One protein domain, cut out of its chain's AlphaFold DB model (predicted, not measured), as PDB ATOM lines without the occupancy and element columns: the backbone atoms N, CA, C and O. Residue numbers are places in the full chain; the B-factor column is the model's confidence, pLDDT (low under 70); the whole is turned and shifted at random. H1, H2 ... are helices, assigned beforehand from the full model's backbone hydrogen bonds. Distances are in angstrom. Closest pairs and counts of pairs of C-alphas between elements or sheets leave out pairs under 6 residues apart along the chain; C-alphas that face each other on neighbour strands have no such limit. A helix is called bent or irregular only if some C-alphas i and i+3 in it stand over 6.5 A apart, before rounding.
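This is residues 2 to 82 of the 87 residues of an uncharacterized protein of Elusimicrobia bacterium RIFCSPLOWO2_12_FULL_39_28 (UniProt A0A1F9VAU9). A long single helix, H1, sticks out at one end of the model, and a two-helix hairpin, H3 and H4 side by side, makes the other end; between them come the short helix H2 and the long unnamed stretch of residues 30 to 43. H1 stands free along its whole length, and the helix-to-helix packing is within the hairpin. The printed part has 81 residues with four named helices, in the order H1, H2, H3, H4, and no named strand; its class is all helix. It is extended, with a radius of gyration of the C-alphas of 23.3 A, and its C-alphas span 67 by 30 by 24 A, the free arm with H1 making much of the length.

H1, the longest helix, holds residues 2 to 21, from C-alpha 2 at (181.049, 150.918, 92.229) to C-alpha 21 at (181.493, 144.169, 119.793), 28.4 A from first to last C-alpha. H2 holds residues 23 to 29; it is neither bent nor irregular, but only just: C-alphas 24 and 27 are 6.0 A apart. H3 holds residues 44 to 59 and is 22.9 A long from first to last C-alpha. H4 holds residues 65 to 80 and is 22.5 A long, ending with C-alpha 80 at (203.232, 131.245, 153.171).

H1 touches no helix. H1 and H2 meet only through their link. H1 is apart from H3 and from H4, and H2 is apart from both of these too. H3 and H4 touch, with 12 pairs of C-alphas within 8 A; the closest are those of Leu 47 and Cys 75, 6.2 A apart. They run opposite ways at a shallow tilt of 10 degrees, their centres 10.3 A apart, and form a helical hairpin. In H1, H3 and H4 every O i to N i+4 pair is within hydrogen-bond range; in H2 1 of 3 such pairs is, beside 1 of 4 O i to N i+3 pairs.

The two C-alphas farthest apart are those of Ile 2 and Arg 65, 69.1 A. The printed part, residues 2 to 82, has no cut. The links H1 to H2 and H3 to H4 are tight, and the link H2 to H3, with 14 residues, is long. Residues 2 to 25, 27 to 33 and 35 to 40 stand free; the body without them has 44 residues and spans 36 by 35 by 17 A. The mean pLDDT of the printed part is 70.9, and 32 residues are under 70: residues 2 to 3, 18 to 43 and 79 to 82.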
ATOM      1  N   ILE A   2     180.315 150.641  90.969       60.84
ATOM      2  CA  ILE A   2     181.049 150.918  92.229       60.84
ATOM      3  C   ILE A   2     180.170 150.894  93.501       60.84
ATOM      4  O   ILE A   2     180.595 150.365  94.523       60.84
ATOM      5  N   ASN A   3     178.918 151.362  93.429       66.50
ATOM      6  CA  ASN A   3     178.027 151.439  94.600       66.50
ATOM      7  C   ASN A   3     177.620 150.074  95.183       66.50
ATOM      8  O   ASN A   3     177.381 149.979  96.383       66.50
ATOM      9  N   LEU A   4     177.566 149.010  94.369       75.06
ATOM     10  CA  LEU A   4     177.202 147.671  94.850       75.06
ATOM     11  C   LEU A   4     178.335 147.064  95.691       75.06
ATOM     12  O   LEU A   4     178.100 146.521  96.765       75.06
ATOM     13  N   VAL A   5     179.575 147.211  95.217       74.75
ATOM     14  CA  VAL A   5     180.774 146.715  95.907       74.75
ATOM     15  C   VAL A   5     180.962 147.443  97.237       74.75
ATOM     16  O   VAL A   5     181.244 146.812  98.254       74.75
ATOM     17  N   PHE A   6     180.727 148.758  97.254       76.06
ATOM     18  CA  PHE A   6     180.797 149.558  98.476       76.06
ATOM     19  C   PHE A   6     179.723 149.155  99.498       76.06
ATOM     20  O   PHE A   6     180.019 149.052 100.686       76.06
ATOM     21  N   GLY A   7     178.502 148.855  99.038       79.56
ATOM     22  CA  GLY A   7     177.424 148.351  99.893       79.56
ATOM     23  C   GLY A   7     177.753 147.001 100.538       79.56
ATOM     24  O   GLY A   7     177.546 146.827 101.736       79.56
ATOM     25  N   ILE A   8     178.339 146.070  99.776       82.69
ATOM     26  CA  ILE A   8     178.754 144.757 100.297       82.69
ATOM     27  C   ILE A   8     179.860 144.913 101.348       82.69
ATOM     28  O   ILE A   8     179.784 144.294 102.410       82.69
ATOM     29  N   LEU A   9     180.853 145.775 101.101       80.94
ATOM     30  CA  LEU A   9     181.926 146.049 102.063       80.94
ATOM     31  C   LEU A   9     181.405 146.699 103.353       80.94
ATOM     32  O   LEU A   9     181.874 146.354 104.437       80.94
ATOM     33  N   LEU A  10     180.408 147.582 103.256       81.38
ATOM     34  CA  LEU A  10     179.751 148.195 104.414       81.38
ATOM     35  C   LEU A  10     179.032 147.154 105.277       81.38
ATOM     36  O   LEU A  10     179.227 147.128 106.491       81.38
ATOM     37  N   ILE A  11     178.261 146.258 104.657       81.88
ATOM     38  CA  ILE A  11     177.567 145.176 105.372       81.88
ATOM     39  C   ILE A  11     178.588 144.245 106.038       81.88
ATOM     40  O   ILE A  11     178.432 143.890 107.205       81.88
ATOM     41  N   PHE A  12     179.676 143.907 105.340       81.44
ATOM     42  CA  PHE A  12     180.738 143.068 105.894       81.44
ATOM     43  C   PHE A  12     181.440 143.735 107.088       81.44
ATOM     44  O   PHE A  12     181.699 143.081 108.099       81.44
ATOM     45  N   GLY A  13     181.693 145.044 107.008       77.56
ATOM     46  CA  GLY A  13     182.250 145.837 108.103       77.56
ATOM     47  C   GLY A  13     181.327 145.900 109.320       77.56
ATOM     48  O   GLY A  13     181.800 145.738 110.443       77.56
ATOM     49  N   ILE A  14     180.016 146.053 109.110       78.12
ATOM     50  CA  ILE A  14     179.011 146.063 110.184       78.12
ATOM     51  C   ILE A  14     178.914 144.687 110.854       78.12
ATOM     52  O   ILE A  14     178.901 144.612 112.079       78.12
ATOM     53  N   VAL A  15     178.915 143.592 110.086       76.88
ATOM     54  CA  VAL A  15     178.891 142.223 110.635       76.88
ATOM     55  C   VAL A  15     180.182 141.904 111.396       76.88
ATOM     56  O   VAL A  15     180.137 141.311 112.474       76.88
ATOM     57  N   TRP A  16     181.338 142.326 110.879       74.44
ATOM     58  CA  TRP A  16     182.622 142.160 111.564       74.44
ATOM     59  C   TRP A  16     182.694 142.988 112.853       74.44
ATOM     60  O   TRP A  16     183.129 142.478 113.888       74.44
ATOM     61  N   ALA A  17     182.209 144.232 112.816       70.06
ATOM     62  CA  ALA A  17     182.094 145.083 113.992       70.06
ATOM     63  C   ALA A  17     181.139 144.469 115.020       70.06
ATOM     64  O   ALA A  17     181.530 144.345 116.173       70.06
ATOM     65  N   ALA A  18     179.960 143.992 114.609       67.50
ATOM     66  CA  ALA A  18     179.012 143.310 115.486       67.50
ATOM     67  C   ALA A  18     179.642 142.072 116.136       67.50
ATOM     68  O   ALA A  18     179.582 141.937 117.350       67.50
ATOM     69  N   LYS A  19     180.349 141.226 115.375       65.00
ATOM     70  CA  LYS A  19     181.057 140.056 115.923       65.00
ATOM     71  C   LYS A  19     182.146 140.440 116.929       65.00
ATOM     72  O   LYS A  19     182.356 139.717 117.895       65.00
ATOM     73  N   LYS A  20     182.838 141.561 116.720       62.56
ATOM     74  CA  LYS A  20     183.889 142.053 117.625       62.56
ATOM     75  C   LYS A  20     183.320 142.756 118.865       62.56
ATOM     76  O   LYS A  20     183.903 142.647 119.937       62.56
ATOM     77  N   PHE A  21     182.185 143.441 118.726       58.62
ATOM     78  CA  PHE A  21     181.493 144.169 119.793       58.62
ATOM     79  C   PHE A  21     180.436 143.343 120.536       58.62
ATOM     80  O   PHE A  21     179.884 143.859 121.497       58.62
ATOM     81  N   TYR A  22     180.162 142.092 120.139       53.75
ATOM     82  CA  TYR A  22     179.321 141.153 120.903       53.75
ATOM     83  C   TYR A  22     180.066 140.506 122.086       53.75
ATOM     84  O   TYR A  22     179.452 139.950 122.992       53.75
ATOM     85  N   PHE A  23     181.398 140.610 122.107       51.41
ATOM     86  CA  PHE A  23     182.246 140.068 123.172       51.41
ATOM     87  C   PHE A  23     182.092 140.687 124.580       51.41
ATOM     88  O   PHE A  23     182.321 139.952 125.536       51.41
ATOM     89  N   PRO A  24     181.726 141.968 124.791       50.41
ATOM     90  CA  PRO A  24     181.572 142.516 126.134       50.41
ATOM     91  C   PRO A  24     180.224 142.164 126.791       50.41
ATOM     92  O   PRO A  24     180.110 142.316 128.001       50.41
ATOM     93  N   THR A  25     179.217 141.691 126.042       52.62
ATOM     94  CA  THR A  25     177.874 141.384 126.581       52.62
ATOM     95  C   THR A  25     177.685 139.929 127.006       52.62
ATOM     96  O   THR A  25     177.058 139.692 128.033       52.62
ATOM     97  N   GLU A  26     178.277 138.949 126.311       51.47
ATOM     98  CA  GLU A  26     178.132 137.531 126.715       51.47
ATOM     99  C   GLU A  26     178.767 137.219 128.081       51.47
ATOM    100  O   GLU A  26     178.323 136.319 128.791       51.47
ATOM    101  N   ILE A  27     179.769 138.001 128.487       52.75
ATOM    102  CA  ILE A  27     180.429 137.882 129.795       52.75
ATOM    103  C   ILE A  27     179.488 138.321 130.931       52.75
ATOM    104  O   ILE A  27     179.583 137.806 132.043       52.75
ATOM    105  N   ALA A  28     178.563 139.249 130.661       54.69
ATOM    106  CA  ALA A  28     177.598 139.732 131.647       54.69
ATOM    107  C   ALA A  28     176.386 138.796 131.805       54.69
ATOM    108  O   ALA A  28     175.806 138.731 132.885       54.69
ATOM    109  N   GLU A  29     176.008 138.072 130.747       54.62
ATOM    110  CA  GLU A  29     174.803 137.229 130.725       54.62
ATOM    111  C   GLU A  29     175.066 135.788 131.200       54.62
ATOM    112  O   GLU A  29     174.175 135.136 131.746       54.62
ATOM    113  N   HIS A  30     176.303 135.295 131.070       56.88
ATOM    114  CA  HIS A  30     176.697 133.965 131.538       56.88
ATOM    115  C   HIS A  30     178.068 133.970 132.238       56.88
ATOM    116  O   HIS A  30     179.050 133.481 131.667       56.88
ATOM    117  N   PRO A  31     178.152 134.455 133.491       53.12
ATOM    118  CA  PRO A  31     179.393 134.414 134.267       53.12
ATOM    119  C   PRO A  31     179.914 132.981 134.493       53.12
ATOM    120  O   PRO A  31     181.113 132.793 134.659       53.12
ATOM    121  N   ASP A  32     179.044 131.965 134.428       58.38
ATOM    122  CA  ASP A  32     179.398 130.550 134.629       58.38
ATOM    123  C   ASP A  32     180.060 129.876 133.415       58.38
ATOM    124  O   ASP A  32     180.684 128.822 133.547       58.38
ATOM    125  N   ARG A  33     179.909 130.438 132.204       52.88
ATOM    126  CA  ARG A  33     180.409 129.806 130.963       52.88
ATOM    127  C   ARG A  33     181.882 130.111 130.692       52.88
ATOM    128  O   ARG A  33     182.518 129.424 129.892       52.88
ATOM    129  N   TYR A  34     182.420 131.113 131.377       52.25
ATOM    130  CA  TYR A  34     183.841 131.397 131.425       52.25
ATOM    131  C   TYR A  34     184.334 130.926 132.785       52.25
ATOM    132  O   TYR A  34     184.065 131.606 133.775       52.25
ATOM    133  N   PRO A  35     185.055 129.795 132.888       47.16
ATOM    134  CA  PRO A  35     185.764 129.523 134.120       47.16
ATOM    135  C   PRO A  35     186.691 130.716 134.319       47.16
ATOM    136  O   PRO A  35     187.596 130.947 133.510       47.16
ATOM    137  N   ILE A  36     186.433 131.514 135.357       52.19
ATOM    138  CA  ILE A  36     187.420 132.444 135.877       52.19
ATOM    139  C   ILE A  36     188.610 131.539 136.144       52.19
ATOM    140  O   ILE A  36     188.593 130.737 137.076       52.19
ATOM    141  N   LYS A  37     189.604 131.571 135.259       47.62
ATOM    142  CA  LYS A  37     190.839 130.830 135.442       47.62
ATOM    143  C   LYS A  37     191.586 131.580 136.541       47.62
ATOM    144  O   LYS A  37     192.531 132.312 136.276       47.62
ATOM    145  N   GLN A  38     191.091 131.460 137.771       53.44
ATOM    146  CA  GLN A  38     191.700 131.912 139.015       53.44
ATOM    147  C   GLN A  38     192.875 130.975 139.325       53.44
ATOM    148  O   GLN A  38     192.976 130.350 140.368       53.44
ATOM    149  N   GLU A  39     193.783 130.859 138.365       51.12
ATOM    150  CA  GLU A  39     195.147 130.416 138.593       51.12
ATOM    151  C   GLU A  39     196.066 131.558 138.179       51.12
ATOM    152  O   GLU A  39     197.026 131.399 137.428       51.12
ATOM    153  N   THR A  40     195.796 132.759 138.682       54.25
ATOM    154  CA  THR A  40     196.907 133.671 138.913       54.25
ATOM    155  C   THR A  40     197.616 133.135 140.143       54.25
ATOM    156  O   THR A  40     197.312 133.537 141.262       54.25
ATOM    157  N   LYS A  41     198.542 132.186 139.954       58.16
ATOM    158  CA  LYS A  41     199.626 131.976 140.919       58.16
ATOM    159  C   LYS A  41     200.400 133.292 140.954       58.16
ATOM    160  O   LYS A  41     201.343 133.463 140.184       58.16
ATOM    161  N   ILE A  42     199.925 134.248 141.751       62.50
ATOM    162  CA  ILE A  42     200.537 135.567 141.900       62.50
ATOM    163  C   ILE A  42     201.985 135.300 142.278       62.50
ATOM    164  O   ILE A  42     202.256 134.664 143.290       62.50
ATOM    165  N   SER A  43     202.943 135.695 141.446       69.50
ATOM    166  CA  SER A  43     204.333 135.344 141.738       69.50
ATOM    167  C   SER A  43     204.749 135.980 143.068       69.50
ATOM    168  O   SER A  43     204.328 137.093 143.386       69.50
ATOM    169  N   LYS A  44     205.660 135.355 143.827       71.19
ATOM    170  CA  LYS A  44     206.261 135.984 145.024       71.19
ATOM    171  C   LYS A  44     206.787 137.399 144.736       71.19
ATOM    172  O   LYS A  44     206.767 138.257 145.615       71.19
ATOM    173  N   ARG A  45     207.225 137.659 143.496       70.94
ATOM    174  CA  ARG A  45     207.629 138.994 143.023       70.94
ATOM    175  C   ARG A  45     206.471 139.990 142.963       70.94
ATOM    176  O   ARG A  45     206.659 141.143 143.332       70.94
ATOM    177  N   GLU A  46     205.297 139.559 142.523       76.62
ATOM    178  CA  GLU A  46     204.102 140.402 142.442       76.62
ATOM    179  C   GLU A  46     203.545 140.706 143.836       76.62
ATOM    180  O   GLU A  46     203.241 141.862 144.119       76.62
ATOM    181  N   LEU A  47     203.540 139.729 144.752       77.50
ATOM    182  CA  LEU A  47     203.206 139.964 146.167       77.50
ATOM    183  C   LEU A  47     204.179 140.954 146.830       77.50
ATOM    184  O   LEU A  47     203.757 141.859 147.549       77.50
ATOM    185  N   ALA A  48     205.484 140.842 146.554       77.88
ATOM    186  CA  ALA A  48     206.477 141.800 147.049       77.88
ATOM    187  C   ALA A  48     206.261 143.212 146.474       77.88
ATOM    188  O   ALA A  48     206.402 144.210 147.188       77.88
ATOM    189  N   MET A  49     205.878 143.310 145.196       80.38
ATOM    190  CA  MET A  49     205.547 144.585 144.558       80.38
ATOM    191  C   MET A  49     204.278 145.201 145.170       80.38
ATOM    192  O   MET A  49     204.281 146.393 145.487       80.38
ATOM    193  N   LEU A  50     203.242 144.399 145.437       81.94
ATOM    194  CA  LEU A  50     202.018 144.836 146.120       81.94
ATOM    195  C   LEU A  50     202.298 145.353 147.537       81.94
ATOM    196  O   LEU A  50     201.837 146.439 147.881       81.94
ATOM    197  N   LEU A  51     203.126 144.658 148.322       82.62
ATOM    198  CA  LEU A  51     203.548 145.121 149.653       82.62
ATOM    199  C   LEU A  51     204.259 146.484 149.596       82.62
ATOM    200  O   LEU A  51     203.996 147.362 150.423       82.62
ATOM    201  N   SER A  52     205.112 146.701 148.590       83.25
ATOM    202  CA  SER A  52     205.785 147.993 148.397       83.25
ATOM    203  C   SER A  52     204.801 149.122 148.054       83.25
ATOM    204  O   SER A  52     204.931 150.244 148.553       83.25
ATOM    205  N   HIS A  53     203.767 148.818 147.262       84.44
ATOM    206  CA  HIS A  53     202.693 149.751 146.928       84.44
ATOM    207  C   HIS A  53     201.796 150.057 148.131       84.44
ATOM    208  O   HIS A  53     201.501 151.226 148.372       84.44
ATOM    209  N   LEU A  54     201.443 149.057 148.943       85.62
ATOM    210  CA  LEU A  54     200.690 149.251 150.186       85.62
ATOM    211  C   LEU A  54     201.451 150.145 151.169       85.62
ATOM    212  O   LEU A  54     200.879 151.070 151.747       85.62
ATOM    213  N   GLN A  55     202.762 149.934 151.319       84.25
ATOM    214  CA  GLN A  55     203.603 150.789 152.158       84.25
ATOM    215  C   GLN A  55     203.646 152.232 151.637       84.25
ATOM    216  O   GLN A  55     203.641 153.181 152.429       84.25
ATOM    217  N   ARG A  56     203.666 152.415 150.314       84.06
ATOM    218  CA  ARG A  56     203.584 153.740 149.691       84.06
ATOM    219  C   ARG A  56     202.226 154.398 149.945       84.06
ATOM    220  O   ARG A  56     202.203 155.550 150.360       84.06
ATOM    221  N   TRP A  57     201.116 153.684 149.778       81.75
ATOM    222  CA  TRP A  57     199.771 154.219 150.028       81.75
ATOM    223  C   TRP A  57     199.520 154.558 151.496       81.75
ATOM    224  O   TRP A  57     198.899 155.580 151.782       81.75
ATOM    225  N   LYS A  58     200.091 153.779 152.423       80.31
ATOM    226  CA  LYS A  58     200.122 154.122 153.850       80.31
ATOM    227  C   LYS A  58     200.852 155.445 154.096       80.31
ATOM    228  O   LYS A  58     200.357 156.288 154.833       80.31
ATOM    229  N   LYS A  59     202.018 155.651 153.465       80.38
ATOM    230  CA  LYS A  59     202.776 156.916 153.568       80.38
ATOM    231  C   LYS A  59     202.047 158.099 152.931       80.38
ATOM    232  O   LYS A  59     202.172 159.212 153.423       80.38
ATOM    233  N   GLU A  60     201.296 157.858 151.861       85.94
ATOM    234  CA  GLU A  60     200.458 158.863 151.197       85.94
ATOM    235  C   GLU A  60     199.160 159.166 151.974       85.94
ATOM    236  O   GLU A  60     198.397 160.030 151.554       85.94
ATOM    237  N   GLY A  61     198.893 158.474 153.091       84.06
ATOM    238  CA  GLY A  61     197.685 158.666 153.904       84.06
ATOM    239  C   GLY A  61     196.394 158.192 153.231       84.06
ATOM    240  O   GLY A  61     195.308 158.516 153.699       84.06
ATOM    241  N   LYS A  62     196.502 157.432 152.133       81.31
ATOM    242  CA  LYS A  62     195.362 156.902 151.362       81.31
ATOM    243  C   LYS A  62     194.752 155.646 151.971       81.31
ATOM    244  O   LYS A  62     193.679 155.237 151.550       81.31
ATOM    245  N   LEU A  63     195.468 155.021 152.898       80.44
ATOM    246  CA  LEU A  63     195.092 153.763 153.517       80.44
ATOM    247  C   LEU A  63     195.091 153.944 155.030       80.44
ATOM    248  O   LEU A  63     196.073 154.446 155.595       80.44
ATOM    249  N   THR A  64     194.008 153.540 155.684       80.25
ATOM    250  CA  THR A  64     193.971 153.520 157.146       80.25
ATOM    251  C   THR A  64     194.898 152.429 157.684       80.25
ATOM    252  O   THR A  64     195.335 151.521 156.972       80.25
ATOM    253  N   ARG A  65     195.256 152.528 158.968       78.38
ATOM    254  CA  ARG A  65     196.150 151.554 159.607       78.38
ATOM    255  C   ARG A  65     195.559 150.142 159.597       78.38
ATOM    256  O   ARG A  65     196.302 149.194 159.380       78.38
ATOM    257  N   GLU A  66     194.250 150.030 159.788       83.38
ATOM    258  CA  GLU A  66     193.520 148.759 159.829       83.38
ATOM    259  C   GLU A  66     193.479 148.094 158.449       83.38
ATOM    260  O   GLU A  66     193.797 146.914 158.322       83.38
ATOM    261  N   GLU A  67     193.193 148.867 157.398       79.62
ATOM    262  CA  GLU A  67     193.231 148.388 156.011       79.62
ATOM    263  C   GLU A  67     194.643 147.957 155.597       79.62
ATOM    264  O   GLU A  67     194.817 146.931 154.937       79.62
ATOM    265  N   TYR A  68     195.668 148.711 156.007       83.44
ATOM    266  CA  TYR A  68     197.060 148.343 155.761       83.44
ATOM    267  C   TYR A  68     197.435 147.023 156.436       83.44
ATOM    268  O   TYR A  68     198.050 146.171 155.791       83.44
ATOM    269  N   ASP A  69     197.089 146.861 157.713       81.62
ATOM    270  CA  ASP A  69     197.424 145.655 158.471       81.62
ATOM    271  C   ASP A  69     196.683 144.436 157.891       81.62
ATOM    272  O   ASP A  69     197.311 143.403 157.671       81.62
ATOM    273  N   HIS A  70     195.406 144.577 157.510       83.44
ATOM    274  CA  HIS A  70     194.633 143.500 156.878       83.44
ATOM    275  C   HIS A  70     195.198 143.074 155.511       83.44
ATOM    276  O   HIS A  70     195.393 141.886 155.256       83.44
ATOM    277  N   LEU A  71     195.519 144.033 154.635       82.38
ATOM    278  CA  LEU A  71     196.070 143.749 153.300       82.38
ATOM    279  C   LEU A  71     197.496 143.188 153.360       82.38
ATOM    280  O   LEU A  71     197.884 142.371 152.521       82.38
ATOM    281  N   THR A  72     198.275 143.609 154.358       82.31
ATOM    282  CA  THR A  72     199.614 143.067 154.613       82.31
ATOM    283  C   THR A  72     199.526 141.623 155.105       82.31
ATOM    284  O   THR A  72     200.277 140.780 154.616       82.31
ATOM    285  N   ASP A  73     198.602 141.323 156.020       82.62
ATOM    286  CA  ASP A  73     198.379 139.968 156.534       82.62
ATOM    287  C   ASP A  73     197.926 139.007 155.425       82.62
ATOM    288  O   ASP A  73     198.514 137.940 155.266       82.62
ATOM    289  N   LEU A  74     197.001 139.443 154.562       81.94
ATOM    290  CA  LEU A  74     196.582 138.706 153.362       81.94
ATOM    291  C   LEU A  74     197.755 138.402 152.418       81.94
ATOM    292  O   LEU A  74     197.936 137.259 152.002       81.94
ATOM    293  N   CYS A  75     198.594 139.397 152.109       79.81
ATOM    294  CA  CYS A  75     199.767 139.185 151.251       79.81
ATOM    295  C   CYS A  75     200.780 138.214 151.877       79.81
ATOM    296  O   CYS A  75     201.438 137.452 151.163       79.81
ATOM    297  N   LEU A  76     200.940 138.255 153.202       78.00
ATOM    298  CA  LEU A  76     201.843 137.369 153.934       78.00
ATOM    299  C   LEU A  76     201.283 135.950 154.078       78.00
ATOM    300  O   LEU A  76     202.076 135.008 154.052       78.00
ATOM    301  N   GLY A  77     199.965 135.795 154.215       79.44
ATOM    302  CA  GLY A  77     199.267 134.509 154.178       79.44
ATOM    303  C   GLY A  77     199.484 133.826 152.835       79.44
ATOM    304  O   GLY A  77     200.111 132.771 152.782       79.44
ATOM    305  N   GLU A  78     199.158 134.525 151.746       73.06
ATOM    306  CA  GLU A  78     199.342 134.015 150.385       73.06
ATOM    307  C   GLU A  78     200.812 133.647 150.103       73.06
ATOM    308  O   GLU A  78     201.097 132.630 149.476       73.06
ATOM    309  N   MET A  79     201.782 134.421 150.621       67.00
ATOM    310  CA  MET A  79     203.213 134.089 150.523       67.00
ATOM    311  C   MET A  79     203.612 132.798 151.263       67.00
ATOM    312  O   MET A  79     204.573 132.141 150.837       67.00
ATOM    313  N   ARG A  80     202.946 132.454 152.374       66.25
ATOM    314  CA  ARG A  80     203.232 131.245 153.171       66.25
ATOM    315  C   ARG A  80     202.659 129.988 152.531       66.25
ATOM    316  O   ARG A  80     203.296 128.942 152.638       66.25
ATOM    317  N   ASP A  81     201.535 130.113 151.838       63.34
ATOM    318  CA  ASP A  81     200.888 129.010 151.125       63.34
ATOM    319  C   ASP A  81     201.598 128.632 149.809       63.34
ATOM    320  O   ASP A  81     201.253 127.629 149.182       63.34
ATOM    321  N   PHE A  82     202.662 129.350 149.409       57.62
ATOM    322  CA  PHE A  82     203.542 128.874 148.337       57.62
ATOM    323  C   PHE A  82     204.258 127.592 148.772       57.62
ATOM    324  O   PHE A  82     205.124 127.665 149.656       57.62
TER     325      PHE A  82